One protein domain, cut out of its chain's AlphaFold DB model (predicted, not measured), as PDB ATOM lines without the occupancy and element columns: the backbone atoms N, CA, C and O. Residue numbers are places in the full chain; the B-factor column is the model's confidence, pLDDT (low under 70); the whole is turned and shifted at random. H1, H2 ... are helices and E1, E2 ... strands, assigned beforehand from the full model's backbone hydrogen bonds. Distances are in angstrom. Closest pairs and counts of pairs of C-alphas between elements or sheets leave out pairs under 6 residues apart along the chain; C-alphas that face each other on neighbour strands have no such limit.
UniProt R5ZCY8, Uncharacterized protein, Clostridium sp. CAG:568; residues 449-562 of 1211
ATOM      1  N   THR A 449     -25.546  -7.997  50.304       89.50
ATOM      2  CA  THR A 449     -26.454  -7.483  51.343       89.50
ATOM      3  C   THR A 449     -27.588  -8.472  51.633       89.50
ATOM      4  O   THR A 449     -27.975  -8.652  52.786       89.50
ATOM      5  N   ALA A 450     -28.101  -9.170  50.612       87.56
ATOM      6  CA  ALA A 450     -29.122 -10.201  50.787       87.56
ATOM      7  C   ALA A 450     -28.605 -11.473  51.494       87.56
ATOM      8  O   ALA A 450     -29.397 -12.124  52.178       87.56
ATOM      9  N   LYS A 451     -27.313 -11.821  51.365       86.12
ATOM     10  CA  LYS A 451     -26.706 -12.977  52.054       86.12
ATOM     11  C   LYS A 451     -26.267 -12.655  53.487       86.12
ATOM     12  O   LYS A 451     -26.601 -13.409  54.396       86.12
ATOM     13  N   TYR A 452     -25.541 -11.556  53.700       86.62
ATOM     14  CA  TYR A 452     -24.894 -11.263  54.990       86.62
ATOM     15  C   TYR A 452     -25.573 -10.185  55.841       86.62
ATOM     16  O   TYR A 452     -25.198 -10.029  57.004       86.62
ATOM     17  N   THR A 453     -26.571  -9.470  55.311       83.44
ATOM     18  CA  THR A 453     -27.256  -8.291  55.896       83.44
ATOM     19  C   THR A 453     -26.408  -7.022  56.071       83.44
ATOM     20  O   THR A 453     -26.978  -5.937  56.172       83.44
ATOM     21  N   ASP A 454     -25.080  -7.128  56.023       82.62
ATOM     22  CA  ASP A 454     -24.145  -6.002  55.933       82.62
ATOM     23  C   ASP A 454     -23.966  -5.506  54.488       82.62
ATOM     24  O   ASP A 454     -24.143  -6.256  53.527       82.62
ATOM     25  N   GLY A 455     -23.573  -4.239  54.333       83.31
ATOM     26  CA  GLY A 455     -23.210  -3.668  53.035       83.31
ATOM     27  C   GLY A 455     -21.814  -4.101  52.577       83.31
ATOM     28  O   GLY A 455     -20.910  -4.281  53.388       83.31
ATOM     29  N   MET A 456     -21.619  -4.221  51.262       88.31
ATOM     30  CA  MET A 456     -20.337  -4.623  50.660       88.31
ATOM     31  C   MET A 456     -19.286  -3.490  50.638       88.31
ATOM     32  O   MET A 456     -18.158  -3.707  50.208       88.31
ATOM     33  N   ASP A 457     -19.631  -2.278  51.086       84.81
ATOM     34  CA  ASP A 457     -18.794  -1.076  50.947       84.81
ATOM     35  C   ASP A 457     -17.475  -1.121  51.748       84.81
ATOM     36  O   ASP A 457     -16.545  -0.383  51.429       84.81
ATOM     37  N   GLU A 458     -17.364  -1.995  52.758       86.25
ATOM     38  CA  GLU A 458     -16.107  -2.235  53.491       86.25
ATOM     39  C   GLU A 458     -15.217  -3.333  52.874       86.25
ATOM     40  O   GLU A 458     -14.119  -3.563  53.381       86.25
ATOM     41  N   ILE A 459     -15.642  -3.979  51.779       91.88
ATOM     42  CA  ILE A 459     -14.874  -5.003  51.049       91.88
ATOM     43  C   ILE A 459     -14.162  -4.364  49.837       91.88
ATOM     44  O   ILE A 459     -14.823  -4.051  48.839       91.88
ATOM     45  N   PRO A 460     -12.825  -4.180  49.863       94.00
ATOM     46  CA  PRO A 460     -12.070  -3.601  48.754       94.00
ATOM     47  C   PRO A 460     -12.327  -4.273  47.395       94.00
ATOM     48  O   PRO A 460     -12.397  -5.499  47.276       94.00
ATOM     49  N   PHE A 461     -12.447  -3.450  46.352       93.44
ATOM     50  CA  PHE A 461     -12.626  -3.906  44.975       93.44
ATOM     51  C   PHE A 461     -11.311  -4.396  44.357       93.44
ATOM     52  O   PHE A 461     -10.287  -3.719  44.448       93.44
ATOM     53  N   VAL A 462     -11.371  -5.531  43.657       94.44
ATOM     54  CA  VAL A 462     -10.264  -6.095  42.869       94.44
ATOM     55  C   VAL A 462     -10.782  -6.471  41.482       94.44
ATOM     56  O   VAL A 462     -11.785  -7.170  41.355       94.44
ATOM     57  N   TYR A 463     -10.085  -6.035  40.428       93.94
ATOM     58  CA  TYR A 463     -10.420  -6.420  39.057       93.94
ATOM     59  C   TYR A 463      -9.952  -7.853  38.764       93.94
ATOM     60  O   TYR A 463      -8.762  -8.099  38.569       93.94
ATOM     61  N   ILE A 464     -10.902  -8.784  38.687       92.25
ATOM     62  CA  ILE A 464     -10.672 -10.217  38.440       92.25
ATOM     63  C   ILE A 464     -10.856 -10.611  36.965       92.25
ATOM     64  O   ILE A 464     -11.547 -11.569  36.632       92.25
ATOM     65  N   GLY A 465     -10.266  -9.840  36.049       88.75
ATOM     66  CA  GLY A 465     -10.201 -10.202  34.626       88.75
ATOM     67  C   GLY A 465     -11.476  -9.983  33.798       88.75
ATOM     68  O   GLY A 465     -11.461 -10.294  32.612       88.75
ATOM     69  N   THR A 466     -12.557  -9.433  34.362       87.44
ATOM     70  CA  THR A 466     -13.824  -9.183  33.643       87.44
ATOM     71  C   THR A 466     -14.490  -7.864  34.040       87.44
ATOM     72  O   THR A 466     -14.380  -7.404  35.178       87.44
ATOM     73  N   THR A 467     -15.229  -7.284  33.097       86.75
ATOM     74  CA  THR A 467     -16.159  -6.163  33.306       86.75
ATOM     75  C   THR A 467     -17.511  -6.576  33.884       86.75
ATOM     76  O   THR A 467     -18.213  -5.727  34.431       86.75
ATOM     77  N   THR A 468     -17.879  -7.858  33.796       85.19
ATOM     78  CA  THR A 468     -19.157  -8.392  34.292       85.19
ATOM     79  C   THR A 468     -18.934  -9.569  35.252       85.19
ATOM     80  O   THR A 468     -19.280 -10.705  34.913       85.19
ATOM     81  N   PRO A 469     -18.329  -9.335  36.435       89.81
ATOM     82  CA  PRO A 469     -18.229 -10.359  37.469       89.81
ATOM     83  C   PRO A 469     -19.623 -10.704  38.013       89.81
ATOM     84  O   PRO A 469     -20.476  -9.825  38.130       89.81
ATOM     85  N   TYR A 470     -19.854 -11.972  38.346       86.06
ATOM     86  CA  TYR A 470     -21.169 -12.496  38.745       86.06
ATOM     87  C   TYR A 470     -21.054 -13.462  39.935       86.06
ATOM     88  O   TYR A 470     -19.973 -13.977  40.203       86.06
ATOM     89  N   VAL A 471     -22.159 -13.730  40.639       84.25
ATOM     90  CA  VAL A 471     -22.234 -14.818  41.636       84.25
ATOM     91  C   VAL A 471     -22.702 -16.091  40.941       84.25
ATOM     92  O   VAL A 471     -23.734 -16.075  40.267       84.25
ATOM     93  N   ASP A 472     -21.982 -17.200  41.107       69.12
ATOM     94  CA  ASP A 472     -22.431 -18.490  40.580       69.12
ATOM     95  C   ASP A 472     -23.492 -19.119  41.494       69.12
ATOM     96  O   ASP A 472     -23.202 -19.630  42.573       69.12
ATOM     97  N   GLY A 473     -24.748 -19.079  41.043       58.50
ATOM     98  CA  GLY A 473     -25.888 -19.666  41.749       58.50
ATOM     99  C   GLY A 473     -25.990 -21.195  41.674       58.50
ATOM    100  O   GLY A 473     -26.969 -21.739  42.184       58.50
ATOM    101  N   SER A 474     -25.043 -21.889  41.031       56.25
ATOM    102  CA  SER A 474     -24.931 -23.354  41.086       56.25
ATOM    103  C   SER A 474     -24.152 -23.848  42.309       56.25
ATOM    104  O   SER A 474     -24.316 -25.007  42.700       56.25
ATOM    105  N   VAL A 475     -23.377 -22.972  42.963       53.06
ATOM    106  CA  VAL A 475     -22.824 -23.242  44.294       53.06
ATOM    107  C   VAL A 475     -23.961 -23.071  45.303       53.06
ATOM    108  O   VAL A 475     -24.448 -21.967  45.553       53.06
ATOM    109  N   ASP A 476     -24.492 -24.206  45.758       42.34
ATOM    110  CA  ASP A 476     -25.872 -24.294  46.240       42.34
ATOM    111  C   ASP A 476     -26.107 -23.572  47.586       42.34
ATOM    112  O   ASP A 476     -25.201 -23.251  48.355       42.34
ATOM    113  N   LYS A 477     -27.387 -23.373  47.896       38.91
ATOM    114  CA  LYS A 477     -28.022 -22.605  48.982       38.91
ATOM    115  C   LYS A 477     -27.625 -22.974  50.426       38.91
ATOM    116  O   LYS A 477     -28.251 -22.493  51.371       38.91
ATOM    117  N   TYR A 478     -26.627 -23.834  50.598       37.50
ATOM    118  CA  TYR A 478     -26.096 -24.317  51.873       37.50
ATOM    119  C   TYR A 478     -24.617 -23.959  52.088       37.50
ATOM    120  O   TYR A 478     -24.122 -24.145  53.196       37.50
ATOM    121  N   ASP A 479     -23.931 -23.425  51.073       57.19
ATOM    122  CA  ASP A 479     -22.573 -22.892  51.200       57.19
ATOM    123  C   ASP A 479     -22.583 -21.593  52.051       57.19
ATOM    124  O   ASP A 479     -23.385 -20.687  51.769       57.19
ATOM    125  N   PRO A 480     -21.740 -21.448  53.096       64.81
ATOM    126  CA  PRO A 480     -21.608 -20.199  53.855       64.81
ATOM    127  C   PRO A 480     -21.033 -19.017  53.046       64.81
ATOM    128  O   PRO A 480     -21.307 -17.859  53.389       64.81
ATOM    129  N   ASN A 481     -20.311 -19.265  51.953       81.25
ATOM    130  CA  ASN A 481     -19.427 -18.302  51.286       81.25
ATOM    131  C   ASN A 481     -20.096 -17.556  50.123       81.25
ATOM    132  O   ASN A 481     -21.043 -18.027  49.492       81.25
ATOM    133  N   PHE A 482     -19.638 -16.341  49.849       86.56
ATOM    134  CA  PHE A 482     -20.089 -15.505  48.740       86.56
ATOM    135  C   PHE A 482     -19.003 -15.486  47.663       86.56
ATOM    136  O   PHE A 482     -17.999 -14.787  47.795       86.56
ATOM    137  N   ILE A 483     -19.193 -16.293  46.619       87.50
ATOM    138  CA  ILE A 483     -18.213 -16.493  45.547       87.50
ATOM    139  C   ILE A 483     -18.541 -15.575  44.367       87.50
ATOM    140  O   ILE A 483     -19.673 -15.544  43.883       87.50
ATOM    141  N   ILE A 484     -17.538 -14.833  43.902       89.31
ATOM    142  CA  ILE A 484     -17.609 -13.908  42.771       89.31
ATOM    143  C   ILE A 484     -16.697 -14.430  41.657       89.31
ATOM    144  O   ILE A 484     -15.482 -14.546  41.826       89.31
ATOM    145  N   CYS A 485     -17.299 -14.719  40.510       86.75
ATOM    146  CA  CYS A 485     -16.671 -15.331  39.346       86.75
ATOM    147  C   CYS A 485     -16.187 -14.277  38.348       86.75
ATOM    148  O   CYS A 485     -16.891 -13.299  38.072       86.75
ATOM    149  N   GLY A 486     -14.984 -14.477  37.807       88.00
ATOM    150  CA  GLY A 486     -14.280 -13.483  37.004       88.00
ATOM    151  C   GLY A 486     -14.160 -13.774  35.500       88.00
ATOM    152  O   GLY A 486     -15.040 -14.328  34.827       88.00
ATOM    153  N   GLY A 487     -13.043 -13.304  34.946       84.50
ATOM    154  CA  GLY A 487     -12.565 -13.598  33.598       84.50
ATOM    155  C   GLY A 487     -11.269 -14.410  33.633       84.50
ATOM    156  O   GLY A 487     -10.941 -15.026  34.651       84.50
ATOM    157  N   LYS A 488     -10.528 -14.395  32.519       86.00
ATOM    158  CA  LYS A 488      -9.229 -15.073  32.423       86.00
ATOM    159  C   LYS A 488      -8.248 -14.514  33.457       86.00
ATOM    160  O   LYS A 488      -8.178 -13.301  33.670       86.00
ATOM    161  N   TYR A 489      -7.506 -15.413  34.091       88.12
ATOM    162  CA  TYR A 489      -6.497 -15.081  35.083       88.12
ATOM    163  C   TYR A 489      -5.292 -14.366  34.444       88.12
ATOM    164  O   TYR A 489      -4.792 -14.747  33.389       88.12
ATOM    165  N   ASP A 490      -4.808 -13.328  35.121       90.06
ATOM    166  CA  ASP A 490      -3.528 -12.661  34.862       90.06
ATOM    167  C   ASP A 490      -2.829 -12.516  36.215       90.06
ATOM    168  O   ASP A 490      -3.465 -12.126  37.199       90.06
ATOM    169  N   ALA A 491      -1.525 -12.792  36.288       89.94
ATOM    170  CA  ALA A 491      -0.755 -12.696  37.529       89.94
ATOM    171  C   ALA A 491      -0.826 -11.300  38.190       89.94
ATOM    172  O   ALA A 491      -0.729 -11.196  39.413       89.94
ATOM    173  N   LYS A 492      -1.092 -10.232  37.420       92.62
ATOM    174  CA  LYS A 492      -1.352  -8.874  37.941       92.62
ATOM    175  C   LYS A 492      -2.568  -8.797  38.872       92.62
ATOM    176  O   LYS A 492      -2.664  -7.863  39.660       92.62
ATOM    177  N   THR A 493      -3.481  -9.771  38.833       92.94
ATOM    178  CA  THR A 493      -4.596  -9.871  39.796       92.94
ATOM    179  C   THR A 493      -4.075  -9.977  41.233       92.94
ATOM    180  O   THR A 493      -4.671  -9.399  42.138       92.94
ATOM    181  N   ILE A 494      -2.918 -10.625  41.440       93.50
ATOM    182  CA  ILE A 494      -2.233 -10.663  42.740       93.50
ATOM    183  C   ILE A 494      -1.744  -9.266  43.139       93.50
ATOM    184  O   ILE A 494      -1.928  -8.880  44.285       93.50
ATOM    185  N   GLU A 495      -1.161  -8.490  42.219       94.12
ATOM    186  CA  GLU A 495      -0.699  -7.117  42.503       94.12
ATOM    187  C   GLU A 495      -1.868  -6.190  42.873       94.12
ATOM    188  O   GLU A 495      -1.759  -5.383  43.798       94.12
ATOM    189  N   LEU A 496      -3.009  -6.332  42.189       94.62
ATOM    190  CA  LEU A 496      -4.234  -5.589  42.491       94.62
ATOM    191  C   LEU A 496      -4.827  -5.983  43.850       94.62
ATOM    192  O   LEU A 496      -5.210  -5.099  44.613       94.62
ATOM    193  N   PHE A 497      -4.864  -7.277  44.181       95.69
ATOM    194  CA  PHE A 497      -5.311  -7.753  45.493       95.69
ATOM    195  C   PHE A 497      -4.369  -7.287  46.612       95.69
ATOM    196  O   PHE A 497      -4.826  -6.724  47.604       95.69
ATOM    197  N   ASP A 498      -3.056  -7.431  46.414       95.06
ATOM    198  CA  ASP A 498      -2.023  -6.991  47.357       95.06
ATOM    199  C   ASP A 498      -2.040  -5.472  47.604       95.06
ATOM    200  O   ASP A 498      -1.562  -5.033  48.648       95.06
ATOM    201  N   THR A 499      -2.577  -4.687  46.661       93.81
ATOM    202  CA  THR A 499      -2.775  -3.231  46.784       93.81
ATOM    203  C   THR A 499      -4.122  -2.877  47.427       93.81
ATOM    204  O   THR A 499      -4.216  -1.900  48.161       93.81
ATOM    205  N   ALA A 500      -5.183  -3.642  47.153       93.81
ATOM    206  CA  ALA A 500      -6.525  -3.382  47.684       93.81
ATOM    207  C   ALA A 500      -6.684  -3.779  49.165       93.81
ATOM    208  O   ALA A 500      -7.507  -3.192  49.865       93.81
ATOM    209  N   TYR A 501      -5.896  -4.755  49.627       94.88
ATOM    210  CA  TYR A 501      -5.933  -5.328  50.976       94.88
ATOM    211  C   TYR A 501      -4.634  -5.071  51.765       94.88
ATOM    212  O   TYR A 501      -4.240  -5.890  52.589       94.88
ATOM    213  N   ASP A 502      -3.927  -3.969  51.501       89.06
ATOM    214  CA  ASP A 502      -2.669  -3.649  52.190       89.06
ATOM    215  C   ASP A 502      -2.850  -3.317  53.691       89.06
ATOM    216  O   ASP A 502      -3.967  -3.201  54.205       89.06
ATOM    217  N   SER A 503      -1.743  -3.147  54.422       73.88
ATOM    218  CA  SER A 503      -1.778  -2.804  55.854       73.88
ATOM    219  C   SER A 503      -2.463  -1.466  56.147       73.88
ATOM    220  O   SER A 503      -3.052  -1.298  57.215       73.88
ATOM    221  N   ASP A 504      -2.406  -0.518  55.211       80.12
ATOM    222  CA  ASP A 504      -2.926   0.839  55.384       80.12
ATOM    223  C   ASP A 504      -4.459   0.867  55.201       80.12
ATOM    224  O   ASP A 504      -5.143   1.714  55.781       80.12
ATOM    225  N   SER A 505      -5.022  -0.122  54.494       82.81
ATOM    226  CA  SER A 505      -6.463  -0.423  54.431       82.81
ATOM    227  C   SER A 505      -7.042  -1.029  55.731       82.81
ATOM    228  O   SER A 505      -8.267  -1.162  55.891       82.81
ATOM    229  N   GLY A 506      -6.172  -1.402  56.679       87.19
ATOM    230  CA  GLY A 506      -6.544  -2.062  57.931       87.19
ATOM    231  C   GLY A 506      -7.034  -3.501  57.748       87.19
ATOM    232  O   GLY A 506      -7.871  -3.951  58.531       87.19
ATOM    233  N   TRP A 507      -6.570  -4.193  56.704       93.06
ATOM    234  CA  TRP A 507      -6.770  -5.628  56.485       93.06
ATOM    235  C   TRP A 507      -5.479  -6.400  56.808       93.06
ATOM    236  O   TRP A 507      -4.370  -5.935  56.545       93.06
ATOM    237  N   THR A 508      -5.612  -7.607  57.361       93.00
ATOM    238  CA  THR A 508      -4.486  -8.522  57.596       93.00
ATOM    239  C   THR A 508      -4.300  -9.416  56.375       93.00
ATOM    240  O   THR A 508      -5.045 -10.376  56.178       93.00
ATOM    241  N   LEU A 509      -3.315  -9.084  55.542       93.81
ATOM    242  CA  LEU A 509      -3.018  -9.771  54.285       93.81
ATOM    243  C   LEU A 509      -2.028 -10.929  54.472       93.81
ATOM    244  O   LEU A 509      -0.896 -10.735  54.914       93.81
ATOM    245  N   ILE A 510      -2.445 -12.126  54.071       92.88
ATOM    246  CA  ILE A 510      -1.664 -13.364  54.090       92.88
ATOM    247  C   ILE A 510      -1.108 -13.618  52.684       92.88
ATOM    248  O   ILE A 510      -1.860 -13.697  51.706       92.88
ATOM    249  N   LYS A 511       0.219 -13.768  52.585       90.75
ATOM    250  CA  LYS A 511       0.939 -14.030  51.320       90.75
ATOM    251  C   LYS A 511       1.707 -15.351  51.300       90.75
ATOM    252  O   LYS A 511       2.066 -15.815  50.222       90.75
ATOM    253  N   ASP A 512       1.950 -15.935  52.471       87.00
ATOM    254  CA  ASP A 512       2.823 -17.091  52.647       87.00
ATOM    255  C   ASP A 512       2.047 -18.412  52.714       87.00
ATOM    256  O   ASP A 512       0.911 -18.477  53.189       87.00
ATOM    257  N   PHE A 513       2.693 -19.486  52.268       81.81
ATOM    258  CA  PHE A 513       2.122 -20.829  52.170       81.81
ATOM    259  C   PHE A 513       2.848 -21.799  53.112       81.81
ATOM    260  O   PHE A 513       4.077 -21.779  53.188       81.81
ATOM    261  N   ASP A 514       2.117 -22.677  53.807       72.75
ATOM    262  CA  ASP A 514       2.745 -23.798  54.532       72.75
ATOM    263  C   ASP A 514       3.131 -24.896  53.524       72.75
ATOM    264  O   ASP A 514       2.328 -25.274  52.670       72.75
ATOM    265  N   SER A 515       4.364 -25.404  53.590       55.59
ATOM    266  CA  SER A 515       5.017 -26.121  52.482       55.59
ATOM    267  C   SER A 515       4.612 -27.601  52.342       55.59
ATOM    268  O   SER A 515       5.450 -28.466  52.066       55.59
ATOM    269  N   THR A 516       3.345 -27.926  52.590       53.91
ATOM    270  CA  THR A 516       2.786 -29.272  52.401       53.91
ATOM    271  C   THR A 516       2.361 -29.483  50.950       53.91
ATOM    272  O   THR A 516       1.801 -28.579  50.347       53.91
ATOM    273  N   LYS A 517       2.622 -30.680  50.407       52.56
ATOM    274  CA  LYS A 517       2.388 -31.028  48.993       52.56
ATOM    275  C   LYS A 517       0.985 -30.663  48.505       52.56
ATOM    276  O   LYS A 517       0.012 -30.971  49.189       52.56
ATOM    277  N   ASP A 518       0.907 -30.153  47.282       50.66
ATOM    278  CA  ASP A 518      -0.354 -29.944  46.579       50.66
ATOM    279  C   ASP A 518      -1.070 -31.275  46.304       50.66
ATOM    280  O   ASP A 518      -0.455 -32.272  45.908       50.66
ATOM    281  N   TYR A 519      -2.386 -31.274  46.510       51.03
ATOM    282  CA  TYR A 519      -3.289 -32.400  46.241       51.03
ATOM    283  C   TYR A 519      -4.174 -32.167  45.005       51.03
ATOM    284  O   TYR A 519      -4.821 -33.104  44.541       51.03
ATOM    285  N   SER A 520      -4.183 -30.945  44.465       54.09
ATOM    286  CA  SER A 520      -4.900 -30.550  43.251       54.09
ATOM    287  C   SER A 520      -4.085 -29.495  42.501       54.09
ATOM    288  O   SER A 520      -3.625 -28.533  43.111       54.09
ATOM    289  N   SER A 521      -3.908 -29.675  41.191       57.12
ATOM    290  CA  SER A 521      -3.335 -28.677  40.274       57.12
ATOM    291  C   SER A 521      -4.324 -27.565  39.924       57.12
ATOM    292  O   SER A 521      -3.917 -26.454  39.589       57.12
ATOM    293  N   ARG A 522      -5.620 -27.888  39.984       64.31
ATOM    294  CA  ARG A 522      -6.668 -27.182  39.255       64.31
ATOM    295  C   ARG A 522      -7.178 -25.924  39.959       64.31
ATOM    296  O   ARG A 522      -7.398 -24.931  39.288       64.31
ATOM    297  N   CYS A 523      -7.360 -25.958  41.280       73.56
ATOM    298  CA  CYS A 523      -7.895 -24.831  42.052       73.56
ATOM    299  C   CYS A 523      -6.939 -24.471  43.197       73.56
ATOM    300  O   CYS A 523      -6.706 -25.279  44.103       73.56
ATOM    301  N   LEU A 524      -6.352 -23.271  43.116       80.06
ATOM    302  CA  LEU A 524      -5.236 -22.827  43.955       80.06
ATOM    303  C   LEU A 524      -5.503 -21.453  44.579       80.06
ATOM    304  O   LEU A 524      -5.740 -20.466  43.869       80.06
ATOM    305  N   VAL A 525      -5.370 -21.365  45.904       86.31
ATOM    306  CA  VAL A 525      -5.442 -20.096  46.646       86.31
ATOM    307  C   VAL A 525      -4.193 -19.265  46.333       86.31
ATOM    308  O   VAL A 525      -3.075 -19.768  46.384       86.31
ATOM    309  N   GLN A 526      -4.373 -17.986  46.003       89.00
ATOM    310  CA  GLN A 526      -3.283 -17.048  45.701       89.00
ATOM    311  C   GLN A 526      -3.009 -16.084  46.863       89.00
ATOM    312  O   GLN A 526      -1.852 -15.727  47.116       89.00
ATOM    313  N   ARG A 527      -4.072 -15.639  47.549       92.38
ATOM    314  CA  ARG A 527      -4.056 -14.726  48.706       92.38
ATOM    315  C   ARG A 527      -5.257 -14.962  49.608       92.38
ATOM    316  O   ARG A 527      -6.320 -15.331  49.116       92.38
ATOM    317  N   ILE A 528      -5.102 -14.636  50.889       93.12
ATOM    318  CA  ILE A 528      -6.206 -14.446  51.839       93.12
ATOM    319  C   ILE A 528      -6.008 -13.095  52.537       93.12
ATOM    320  O   ILE A 528      -4.889 -12.761  52.916       93.12
ATOM    321  N   ALA A 529      -7.075 -12.329  52.735       94.31
ATOM    322  CA  ALA A 529      -7.105 -11.136  53.573       94.31
ATOM    323  C   ALA A 529      -8.211 -11.251  54.632       94.31
ATOM    324  O   ALA A 529      -9.273 -11.819  54.373       94.31
ATOM    325  N   LEU A 530      -7.957 -10.720  55.829       93.50
ATOM    326  CA  LEU A 530      -8.828 -10.853  57.002       93.50
ATOM    327  C   LEU A 530      -9.079  -9.505  57.688       93.50
ATOM    328  O   LEU A 530      -8.147  -8.708  57.816       93.50
ATOM    329  N   LYS A 531     -10.300  -9.263  58.182       91.81
ATOM    330  CA  LYS A 531     -10.637  -8.067  58.979       91.81
ATOM    331  C   LYS A 531     -11.876  -8.284  59.845       91.81
ATOM    332  O   LYS A 531     -12.832  -8.914  59.401       91.81
ATOM    333  N   GLU A 532     -11.892  -7.728  61.058       89.56
ATOM    334  CA  GLU A 532     -13.125  -7.638  61.849       89.56
ATOM    335  C   GLU A 532     -13.968  -6.432  61.401       89.56
ATOM    336  O   GLU A 532     -13.486  -5.298  61.374       89.56
ATOM    337  N   ILE A 533     -15.234  -6.681  61.061       86.81
ATOM    338  CA  ILE A 533     -16.231  -5.679  60.667       86.81
ATOM    339  C   ILE A 533     -17.539  -6.012  61.401       86.81
ATOM    340  O   ILE A 533     -18.017  -7.148  61.370       86.81
ATOM    341  N   ASN A 534     -18.129  -5.029  62.089       84.00
ATOM    342  CA  ASN A 534     -19.395  -5.168  62.830       84.00
ATOM    343  C   ASN A 534     -19.460  -6.368  63.810       84.00
ATOM    344  O   ASN A 534     -20.530  -6.946  64.005       84.00
ATOM    345  N   GLY A 535     -18.338  -6.763  64.429       83.06
ATOM    346  CA  GLY A 535     -18.277  -7.915  65.345       83.06
ATOM    347  C   GLY A 535     -18.323  -9.284  64.652       83.06
ATOM    348  O   GLY A 535     -18.709 -10.278  65.266       83.06
ATOM    349  N   ASN A 536     -17.960  -9.339  63.368       88.31
ATOM    350  CA  ASN A 536     -17.777 -10.558  62.578       88.31
ATOM    351  C   ASN A 536     -16.409 -10.479  61.888       88.31
ATOM    352  O   ASN A 536     -15.978  -9.388  61.515       88.31
ATOM    353  N   VAL A 537     -15.741 -11.610  61.671       90.69
ATOM    354  CA  VAL A 537     -14.506 -11.638  60.877       90.69
ATOM    355  C   VAL A 537     -14.852 -11.956  59.431       90.69
ATOM    356  O   VAL A 537     -15.429 -13.001  59.137       90.69
ATOM    357  N   TYR A 538     -14.487 -11.052  58.529       91.81
ATOM    358  CA  TYR A 538     -14.569 -11.271  57.094       91.81
ATOM    359  C   TYR A 538     -13.241 -11.809  56.583       91.81
ATOM    360  O   TYR A 538     -12.173 -11.272  56.891       91.81
ATOM    361  N   LYS A 539     -13.334 -12.860  55.773       92.19
ATOM    362  CA  LYS A 539     -12.224 -13.483  55.056       92.19
ATOM    363  C   LYS A 539     -12.472 -13.305  53.570       92.19
ATOM    364  O   LYS A 539     -13.535 -13.683  53.092       92.19
ATOM    365  N   VAL A 540     -11.510 -12.739  52.852       93.75
ATOM    366  CA  VAL A 540     -11.546 -12.598  51.392       93.75
ATOM    367  C   VAL A 540     -10.383 -13.391  50.815       93.75
ATOM    368  O   VAL A 540      -9.239 -13.130  51.180       93.75
ATOM    369  N   ALA A 541     -10.645 -14.340  49.922       91.69
ATOM    370  CA  ALA A 541      -9.611 -15.157  49.292       91.69
ATOM    371  C   ALA A 541      -9.627 -15.013  47.765       91.69
ATOM    372  O   ALA A 541     -10.680 -15.092  47.133       91.69
ATOM    373  N   LEU A 542      -8.446 -14.808  47.177       92.19
ATOM    374  CA  LEU A 542      -8.236 -14.810  45.729       92.19
ATOM    375  C   LEU A 542      -7.867 -16.221  45.278       92.19
ATOM    376  O   LEU A 542      -6.873 -16.780  45.746       92.19
ATOM    377  N   PHE A 543      -8.621 -16.748  44.321       87.94
ATOM    378  CA  PHE A 543      -8.423 -18.067  43.728       87.94
ATOM    379  C   PHE A 543      -8.057 -17.983  42.245       87.94
ATOM    380  O   PHE A 543      -8.432 -17.043  41.534       87.94
ATOM    381  N   LYS A 544      -7.380 -19.038  41.788       86.75
ATOM    382  CA  LYS A 544      -7.189 -19.399  40.385       86.75
ATOM    383  C   LYS A 544      -7.756 -20.812  40.177       86.75
ATOM    384  O   LYS A 544      -7.229 -21.730  40.806       86.75
ATOM    385  N   ASP A 545      -8.789 -20.980  39.345       82.44
ATOM    386  CA  ASP A 545      -9.292 -22.300  38.891       82.44
ATOM    387  C   ASP A 545      -8.994 -22.510  37.399       82.44
ATOM    388  O   ASP A 545      -8.985 -21.554  36.623       82.44
ATOM    389  N   GLY A 546      -8.759 -23.760  37.003       74.19
ATOM    390  CA  GLY A 546      -8.459 -24.164  35.628       74.19
ATOM    391  C   GLY A 546      -7.003 -24.590  35.416       74.19
ATOM    392  O   GLY A 546      -6.173 -24.542  36.322       74.19
ATOM    393  N   GLU A 547      -6.707 -25.036  34.196       68.50
ATOM    394  CA  GLU A 547      -5.368 -25.445  33.756       68.50
ATOM    395  C   GLU A 547      -5.037 -24.761  32.413       68.50
ATOM    396  O   GLU A 547      -5.933 -24.445  31.626       68.50
ATOM    397  N   ASP A 548      -3.747 -24.509  32.176       70.25
ATOM    398  CA  ASP A 548      -3.186 -23.856  30.986       70.25
ATOM    399  C   ASP A 548      -3.921 -22.568  30.538       70.25
ATOM    400  O   ASP A 548      -3.876 -21.544  31.220       70.25
ATOM    401  N   ASP A 549      -4.555 -22.571  29.361       61.22
ATOM    402  CA  ASP A 549      -5.148 -21.368  28.759       61.22
ATOM    403  C   ASP A 549      -6.558 -21.031  29.291       61.22
ATOM    404  O   ASP A 549      -7.048 -19.926  29.036       61.22
ATOM    405  N   ASP A 550      -7.185 -21.939  30.046       70.19
ATOM    406  CA  ASP A 550      -8.532 -21.780  30.619       70.19
ATOM    407  C   ASP A 550      -8.505 -21.319  32.098       70.19
ATOM    408  O   ASP A 550      -9.542 -21.280  32.764       70.19
ATOM    409  N   GLU A 551      -7.335 -20.924  32.625       84.25
ATOM    410  CA  GLU A 551      -7.200 -20.352  33.974       84.25
ATOM    411  C   GLU A 551      -8.089 -19.109  34.177       84.25
ATOM    412  O   GLU A 551      -8.047 -18.139  33.413       84.25
ATOM    413  N   THR A 552      -8.863 -19.099  35.262       84.94
ATOM    414  CA  THR A 552      -9.861 -18.070  35.584       84.94
ATOM    415  C   THR A 552      -9.760 -17.606  37.041       84.94
ATOM    416  O   THR A 552      -9.342 -18.350  37.932       84.94
ATOM    417  N   ALA A 553     -10.083 -16.331  37.278       89.31
ATOM    418  CA  ALA A 553      -9.925 -15.664  38.574       89.31
ATOM    419  C   ALA A 553     -11.245 -15.603  39.362       89.31
ATOM    420  O   ALA A 553     -12.280 -15.232  38.804       89.31
ATOM    421  N   TYR A 554     -11.196 -15.890  40.666       88.50
ATOM    422  CA  TYR A 554     -12.369 -15.879  41.553       88.50
ATOM    423  C   TYR A 554     -12.053 -15.212  42.895       88.50
ATOM    424  O   TYR A 554     -10.914 -15.254  43.366       88.50
ATOM    425  N   ILE A 555     -13.071 -14.622  43.521       91.44
ATOM    426  CA  ILE A 555     -13.012 -14.098  44.892       91.44
ATOM    427  C   ILE A 555     -14.033 -14.845  45.746       91.44
ATOM    428  O   ILE A 555     -15.227 -14.790  45.473       91.44
ATOM    429  N   GLU A 556     -13.566 -15.510  46.796       89.69
ATOM    430  CA  GLU A 556     -14.404 -16.030  47.878       89.69
ATOM    431  C   GLU A 556     -14.477 -14.975  48.987       89.69
ATOM    432  O   GLU A 556     -13.449 -14.410  49.365       89.69
ATOM    433  N   ILE A 557     -15.669 -14.711  49.527       90.38
ATOM    434  CA  ILE A 557     -15.840 -13.936  50.760       90.38
ATOM    435  C   ILE A 557     -16.608 -14.788  51.768       90.38
ATOM    436  O   ILE A 557     -17.759 -15.129  51.514       90.38
ATOM    437  N   ALA A 558     -16.001 -15.098  52.910       88.25
ATOM    438  CA  ALA A 558     -16.638 -15.788  54.032       88.25
ATOM    439  C   ALA A 558     -16.846 -14.833  55.221       88.25
ATOM    440  O   ALA A 558     -16.180 -13.797  55.332       88.25
ATOM    441  N   LYS A 559     -17.766 -15.193  56.124       87.94
ATOM    442  CA  LYS A 559     -18.122 -14.411  57.319       87.94
ATOM    443  C   LYS A 559     -18.204 -15.314  58.556       87.94
ATOM    444  O   LYS A 559     -19.198 -16.015  58.741       87.94
ATOM    445  N   SER A 560     -17.189 -15.235  59.410       86.25
ATOM    446  CA  SER A 560     -17.070 -15.976  60.673       86.25
ATOM    447  C   SER A 560     -17.515 -15.125  61.868       86.25
ATOM    448  O   SER A 560     -17.457 -13.892  61.835       86.25
ATOM    449  N   ALA A 561     -17.937 -15.764  62.959       82.50
ATOM    450  CA  ALA A 561     -18.249 -15.057  64.200       82.50
ATOM    451  C   ALA A 561     -16.963 -14.653  64.947       82.50
ATOM    452  O   ALA A 561     -15.975 -15.389  64.958       82.50
ATOM    453  N   VAL A 562     -16.976 -13.495  65.617       84.31
ATOM    454  CA  VAL A 562     -15.903 -13.140  66.560       84.31
ATOM    455  C   VAL A 562     -15.981 -14.049  67.787       84.31
ATOM    456  O   VAL A 562     -17.066 -14.323  68.308       84.31
TER     457      VAL A 562
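Overview. This is residues 449 to 562 of the 1211 residues of an uncharacterized protein of Clostridium sp. CAG:568 (UniProt R5ZCY8). A twisted wall of five antiparallel strands has H2 over one face, running along the strands, and residues 459 to 464 pass beside H2 over that same face. The loop of residues 514 to 520 sticks out. The printed part has 114 residues, in the order H1 E1 H2 E2 E3 E4 E5, with strands ordered E1 E5 E4 E3 E2. Its class is mixed, with 54 residues in named elements, under half; it is compact, with a radius of gyration of the C-alphas of 14.2 A and spans of 40 by 31 by 29 A.

Along the chain. Find C-alpha 449 at (-26.454, -7.483, 51.343), where H1 runs to 452, 5.5 A. Next come E1, 482 to 488, 19.6 A; H2, 492 to 500, 12.3 A; and E2, 508 to 510, 6.6 A. E3, 523 to 533, 28.0 A, bends by 63 degrees at residue 526. E4, 536 to 545, spans 27.8 A; E5, 552 to 561, spans 30.0 A and ends at (-18.249, -15.057, 64.200).

Arrangement. E2 to E5 form a meander, each strand the antiparallel neighbour of the one before. Look for N 510 and O 528 at 2.8 A between E2 and E3, N 529 and O 540 at 2.8 A between E3 and E4, N 556 and O 541 at 2.9 A between E4 and E5, and N 484 and O 555 at 2.8 A between E1 and E5. H2 is on the sheet at a height of 9.3 A; its closest C-alphas to E3 are Ile 494 and Gln 526, 7.1 A. In H2 every O i to N i+4 pair is within hydrogen-bond range; H1 is too short for one.

Size, cuts and confidence. The printed part has no cut. The links H1 to E1 and E2 to E3 are long. Confidence is under 70 at residues 472 to 480, 515 to 522, 547 and 549.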